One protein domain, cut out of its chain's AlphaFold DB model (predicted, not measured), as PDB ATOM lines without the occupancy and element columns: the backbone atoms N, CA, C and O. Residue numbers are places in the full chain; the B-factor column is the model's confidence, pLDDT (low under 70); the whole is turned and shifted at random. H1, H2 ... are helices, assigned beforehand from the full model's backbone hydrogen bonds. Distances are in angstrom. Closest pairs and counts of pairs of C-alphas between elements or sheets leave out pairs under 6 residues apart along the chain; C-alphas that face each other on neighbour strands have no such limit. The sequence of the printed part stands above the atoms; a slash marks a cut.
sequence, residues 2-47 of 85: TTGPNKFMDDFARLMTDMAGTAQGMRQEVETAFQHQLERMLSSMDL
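What this domain is: This is residues 2 to 47 of the 85 residues of an uncharacterized protein of Ahrensia sp (UniProt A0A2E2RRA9). Two helices meet at their ends in a wide, flat V, with H1 as the shorter arm, H2 as the longer one and residues 21 and 22 at the corner. Nothing packs on either arm. The printed part has 46 residues with two named helices, H1 then H2, no named strand, and the class is all helix. It is extended, with a radius of gyration of the C-alphas of 18.3 A and spans of 60 by 23 by 7 A.

How they stand to each other: Start with H1, residues 6 to 20, and pass through a tight link of two residues into H2, residues 23 to 44. The two helices meet only through their link. In H1 every O i to N i+4 pair is within hydrogen-bond range; in H2, 17 of 18 are.

Where its parts are: Find C-alpha 6 at (9.615, 18.862, 5.434); from there H1 runs 20.5 A to C-alpha 20. Find C-alpha 23 at (-3.388, -3.180, 6.585); H2 runs 30.6 A to C-alpha 44 at (-7.261, -11.571, 35.776).

The domain as a whole: The C-alphas of Thr 2 and Leu 47, the two farthest apart, are 60.6 A apart. The printed part has no cut. Look in the B-factor column for pLDDT under 70 at residues 2 to 6, 19 and 21 to 24.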
ATOM      1  N   THR A   2      16.398  27.401   2.018       49.12
ATOM      2  CA  THR A   2      16.176  26.896   3.382       49.12
ATOM      3  C   THR A   2      15.689  25.446   3.366       49.12
ATOM      4  O   THR A   2      14.581  25.175   2.908       49.12
ATOM      5  N   THR A   3      16.502  24.517   3.873       59.75
ATOM      6  CA  THR A   3      16.114  23.123   4.135       59.75
ATOM      7  C   THR A   3      15.095  23.109   5.273       59.75
ATOM      8  O   THR A   3      15.450  23.176   6.444       59.75
ATOM      9  N   GLY A   4      13.816  23.151   4.907       56.97
ATOM     10  CA  GLY A   4      12.708  23.282   5.843       56.97
ATOM     11  C   GLY A   4      12.336  21.978   6.573       56.97
ATOM     12  O   GLY A   4      12.823  20.908   6.207       56.97
ATOM     13  N   PRO A   5      11.411  22.060   7.552       60.12
ATOM     14  CA  PRO A   5      10.858  20.976   8.398       60.12
ATOM     15  C   PRO A   5      10.149  19.821   7.652       60.12
ATOM     16  O   PRO A   5       9.433  19.022   8.245       60.12
ATOM     17  N   ASN A   6      10.359  19.715   6.343       64.62
ATOM     18  CA  ASN A   6       9.615  18.862   5.434       64.62
ATOM     19  C   ASN A   6      10.122  17.414   5.397       64.62
ATOM     20  O   ASN A   6       9.359  16.543   5.027       64.62
ATOM     21  N   LYS A   7      11.375  17.128   5.787       75.25
ATOM     22  CA  LYS A   7      11.948  15.766   5.693       75.25
ATOM     23  C   LYS A   7      11.316  14.769   6.663       75.25
ATOM     24  O   LYS A   7      10.920  13.695   6.250       75.25
ATOM     25  N   PHE A   8      11.165  15.150   7.932       79.19
ATOM     26  CA  PHE A   8      10.508  14.294   8.926       79.19
ATOM     27  C   PHE A   8       9.032  14.063   8.593       79.19
ATOM     28  O   PHE A   8       8.519  12.970   8.805       79.19
ATOM     29  N   MET A   9       8.357  15.084   8.056       81.94
ATOM     30  CA  MET A   9       6.970  14.961   7.613       81.94
ATOM     31  C   MET A   9       6.851  14.096   6.348       81.94
ATOM     32  O   MET A   9       5.904  13.330   6.240       81.94
ATOM     33  N   ASP A  10       7.809  14.179   5.423       83.56
ATOM     34  CA  ASP A  10       7.865  13.378   4.192       83.56
ATOM     35  C   ASP A  10       8.199  11.907   4.485       83.56
ATOM     36  O   ASP A  10       7.532  11.006   3.984       83.56
ATOM     37  N   ASP A  11       9.144  11.650   5.393       84.19
ATOM     38  CA  ASP A  11       9.453  10.303   5.881       84.19
ATOM     39  C   ASP A  11       8.257   9.702   6.642       84.19
ATOM     40  O   ASP A  11       7.943   8.525   6.471       84.19
ATOM     41  N   PHE A  12       7.532  10.511   7.426       83.06
ATOM     42  CA  PHE A  12       6.290  10.090   8.080       83.06
ATOM     43  C   PHE A  12       5.169   9.826   7.068       83.06
ATOM     44  O   PHE A  12       4.489   8.811   7.161       83.06
ATOM     45  N   ALA A  13       4.991  10.687   6.067       82.62
ATOM     46  CA  ALA A  13       3.993  10.502   5.018       82.62
ATOM     47  C   ALA A  13       4.286   9.258   4.166       82.62
ATOM     48  O   ALA A  13       3.366   8.507   3.835       82.62
ATOM     49  N   ARG A  14       5.561   8.998   3.861       79.62
ATOM     50  CA  ARG A  14       6.008   7.796   3.153       79.62
ATOM     51  C   ARG A  14       5.785   6.546   3.995       79.62
ATOM     52  O   ARG A  14       5.160   5.614   3.508       79.62
ATOM     53  N   LEU A  15       6.166   6.568   5.272       82.94
ATOM     54  CA  LEU A  15       5.887   5.481   6.210       82.94
ATOM     55  C   LEU A  15       4.384   5.196   6.322       82.94
ATOM     56  O   LEU A  15       3.972   4.044   6.276       82.94
ATOM     57  N   MET A  16       3.554   6.233   6.431       78.94
ATOM     58  CA  MET A  16       2.095   6.098   6.499       78.94
ATOM     59  C   MET A  16       1.509   5.536   5.198       78.94
ATOM     60  O   MET A  16       0.570   4.744   5.242       78.94
ATOM     61  N   THR A  17       2.075   5.905   4.048       77.62
ATOM     62  CA  THR A  17       1.677   5.385   2.731       77.62
ATOM     63  C   THR A  17       2.086   3.917   2.564       77.62
ATOM     64  O   THR A  17       1.279   3.109   2.109       77.62
ATOM     65  N   ASP A  18       3.293   3.550   2.999       73.81
ATOM     66  CA  ASP A  18       3.810   2.176   2.961       73.81
ATOM     67  C   ASP A  18       3.053   1.261   3.946       73.81
ATOM     68  O   ASP A  18       2.745   0.110   3.633       73.81
ATOM     69  N   MET A  19       2.665   1.785   5.116       68.06
ATOM     70  CA  MET A  19       1.902   1.064   6.143       68.06
ATOM     71  C   MET A  19       0.412   0.913   5.792       68.06
ATOM     72  O   MET A  19      -0.237  -0.042   6.218       68.06
ATOM     73  N   ALA A  20      -0.146   1.807   4.967       70.94
ATOM     74  CA  ALA A  20      -1.512   1.672   4.457       70.94
ATOM     75  C   ALA A  20      -1.685   0.450   3.526       70.94
ATOM     76  O   ALA A  20      -2.799  -0.058   3.390       70.94
ATOM     77  N   GLY A  21      -0.601  -0.056   2.921       67.31
ATOM     78  CA  GLY A  21      -0.618  -1.205   2.006       67.31
ATOM     79  C   GLY A  21      -0.649  -2.586   2.679       67.31
ATOM     80  O   GLY A  21      -1.108  -3.549   2.070       67.31
ATOM     81  N   THR A  22      -0.220  -2.705   3.941       68.88
ATOM     82  CA  THR A  22      -0.148  -3.980   4.695       68.88
ATOM     83  C   THR A  22      -1.347  -4.211   5.629       68.88
ATOM     84  O   THR A  22      -1.395  -5.184   6.386       68.88
ATOM     85  N   ALA A  23      -2.347  -3.328   5.571       68.75
ATOM     86  CA  ALA A  23      -3.388  -3.180   6.585       68.75
ATOM     87  C   ALA A  23      -4.368  -4.361   6.712       68.75
ATOM     88  O   ALA A  23      -4.985  -4.519   7.766       68.75
ATOM     89  N   GLN A  24      -4.536  -5.203   5.686       65.94
ATOM     90  CA  GLN A  24      -5.567  -6.247   5.724       65.94
ATOM     91  C   GLN A  24      -5.198  -7.428   6.640       65.94
ATOM     92  O   GLN A  24      -6.056  -7.895   7.383       65.94
ATOM     93  N   GLY A  25      -3.931  -7.863   6.649       72.62
ATOM     94  CA  GLY A  25      -3.441  -8.908   7.564       72.62
ATOM     95  C   GLY A  25      -3.155  -8.370   8.966       72.62
ATOM     96  O   GLY A  25      -3.598  -8.942   9.959       72.62
ATOM     97  N   MET A  26      -2.525  -7.192   9.051       79.38
ATOM     98  CA  MET A  26      -2.214  -6.552  10.335       79.38
ATOM     99  C   MET A  26      -3.468  -6.201  11.139       79.38
ATOM    100  O   MET A  26      -3.457  -6.332  12.355       79.38
ATOM    101  N   ARG A  27      -4.565  -5.780  10.493       80.19
ATOM    102  CA  ARG A  27      -5.821  -5.505  11.206       80.19
ATOM    103  C   ARG A  27      -6.344  -6.750  11.917       80.19
ATOM    104  O   ARG A  27      -6.730  -6.652  13.076       80.19
ATOM    105  N   GLN A  28      -6.338  -7.895  11.238       83.62
ATOM    106  CA  GLN A  28      -6.838  -9.147  11.800       83.62
ATOM    107  C   GLN A  28      -5.922  -9.673  12.916       83.62
ATOM    108  O   GLN A  28      -6.407 -10.160  13.939       83.62
ATOM    109  N   GLU A  29      -4.605  -9.513  12.769       83.88
ATOM    110  CA  GLU A  29      -3.629  -9.843  13.815       83.88
ATOM    111  C   GLU A  29      -3.771  -8.943  15.048       83.88
ATOM    112  O   GLU A  29      -3.768  -9.435  16.175       83.88
ATOM    113  N   VAL A  30      -3.956  -7.634  14.848       88.19
ATOM    114  CA  VAL A  30      -4.176  -6.670  15.936       88.19
ATOM    115  C   VAL A  30      -5.501  -6.939  16.643       88.19
ATOM    116  O   VAL A  30      -5.543  -6.907  17.869       88.19
ATOM    117  N   GLU A  31      -6.567  -7.248  15.905       86.44
ATOM    118  CA  GLU A  31      -7.870  -7.610  16.475       86.44
ATOM    119  C   GLU A  31      -7.774  -8.880  17.332       86.44
ATOM    120  O   GLU A  31      -8.220  -8.886  18.478       86.44
ATOM    121  N   THR A  32      -7.088  -9.912  16.834       90.44
ATOM    122  CA  THR A  32      -6.865 -11.168  17.571       90.44
ATOM    123  C   THR A  32      -6.004 -10.947  18.819       90.44
ATOM    124  O   THR A  32      -6.335 -11.428  19.904       90.44
ATOM    125  N   ALA A  33      -4.916 -10.179  18.704       91.19
ATOM    126  CA  ALA A  33      -4.045  -9.853  19.834       91.19
ATOM    127  C   ALA A  33      -4.777  -9.021  20.897       91.19
ATOM    128  O   ALA A  33      -4.611  -9.250  22.097       91.19
ATOM    129  N   PHE A  34      -5.618  -8.082  20.464       92.31
ATOM    130  CA  PHE A  34      -6.441  -7.269  21.348       92.31
ATOM    131  C   PHE A  34      -7.491  -8.115  22.072       92.31
ATOM    132  O   PHE A  34      -7.634  -7.989  23.289       92.31
ATOM    133  N   GLN A  35      -8.167  -9.025  21.366       92.56
ATOM    134  CA  GLN A  35      -9.132  -9.941  21.968       92.56
ATOM    135  C   GLN A  35      -8.476 -10.841  23.021       92.56
ATOM    136  O   GLN A  35      -8.973 -10.920  24.142       92.56
ATOM    137  N   HIS A  36      -7.313 -11.424  22.729       92.31
ATOM    138  CA  HIS A  36      -6.570 -12.201  23.722       92.31
ATOM    139  C   HIS A  36      -6.098 -11.366  24.914       92.31
ATOM    140  O   HIS A  36      -6.117 -11.844  26.049       92.31
ATOM    141  N   GLN A  37      -5.690 -10.114  24.700       90.94
ATOM    142  CA  GLN A  37      -5.308  -9.236  25.803       90.94
ATOM    143  C   GLN A  37      -6.514  -8.884  26.688       90.94
ATOM    144  O   GLN A  37      -6.377  -8.857  27.913       90.94
ATOM    145  N   LEU A  38      -7.692  -8.668  26.093       90.50
ATOM    146  CA  LEU A  38      -8.941  -8.460  26.825       90.50
ATOM    147  C   LEU A  38      -9.378  -9.713  27.584       90.50
ATOM    148  O   LEU A  38      -9.726  -9.602  28.753       90.50
ATOM    149  N   GLU A  39      -9.315 -10.894  26.969       86.62
ATOM    150  CA  GLU A  39      -9.609 -12.169  27.634       86.62
ATOM    151  C   GLU A  39      -8.691 -12.388  28.838       86.62
ATOM    152  O   GLU A  39      -9.166 -12.706  29.926       86.62
ATOM    153  N   ARG A  40      -7.384 -12.136  28.685       86.00
ATOM    154  CA  ARG A  40      -6.428 -12.210  29.796       86.00
ATOM    155  C   ARG A  40      -6.741 -11.197  30.889       86.00
ATOM    156  O   ARG A  40      -6.711 -11.560  32.062       86.00
ATOM    157  N   MET A  41      -7.070  -9.959  30.524       87.50
ATOM    158  CA  MET A  41      -7.443  -8.920  31.484       87.50
ATOM    159  C   MET A  41      -8.712  -9.312  32.248       87.50
ATOM    160  O   MET A  41      -8.698  -9.312  33.474       87.50
ATOM    161  N   LEU A  42      -9.767  -9.734  31.552       84.19
ATOM    162  CA  LEU A  42     -11.020 -10.192  32.155       84.19
ATOM    163  C   LEU A  42     -10.821 -11.439  33.021       84.19
ATOM    164  O   LEU A  42     -11.419 -11.520  34.084       84.19
ATOM    165  N   SER A  43      -9.950 -12.370  32.620       81.31
ATOM    166  CA  SER A  43      -9.597 -13.540  33.440       81.31
ATOM    167  C   SER A  43      -8.774 -13.188  34.681       81.31
ATOM    168  O   SER A  43      -8.789 -13.928  35.657       81.31
ATOM    169  N   SER A  44      -8.034 -12.075  34.636       79.62
ATOM    170  CA  SER A  44      -7.261 -11.571  35.776       79.62
ATOM    171  C   SER A  44      -8.099 -10.720  36.725       79.62
ATOM    172  O   SER A  44      -7.687 -10.474  37.857       79.62
ATOM    173  N   MET A  45      -9.262 -10.256  36.269       79.56
ATOM    174  CA  MET A  45     -10.249  -9.624  37.125       79.56
ATOM    175  C   MET A  45     -11.008 -10.730  37.861       79.56
ATOM    176  O   MET A  45     -11.460 -11.691  37.245       79.56
ATOM    177  N   ASP A  46     -11.150 -10.591  39.177       77.62
ATOM    178  CA  ASP A  46     -11.908 -11.512  40.035       77.62
ATOM    179  C   ASP A  46     -13.423 -11.330  39.806       77.62
ATOM    180  O   ASP A  46     -14.158 -10.788  40.633       77.62
ATOM    181  N   LEU A  47     -13.877 -11.647  38.588       78.94
ATOM    182  CA  LEU A  47     -15.254 -11.472  38.146       78.94
ATOM    183  C   LEU A  47     -16.076 -12.691  38.550       78.94
ATOM    184  O   LEU A  47     -15.888 -13.787  38.026       78.94
TER     185      LEU A  47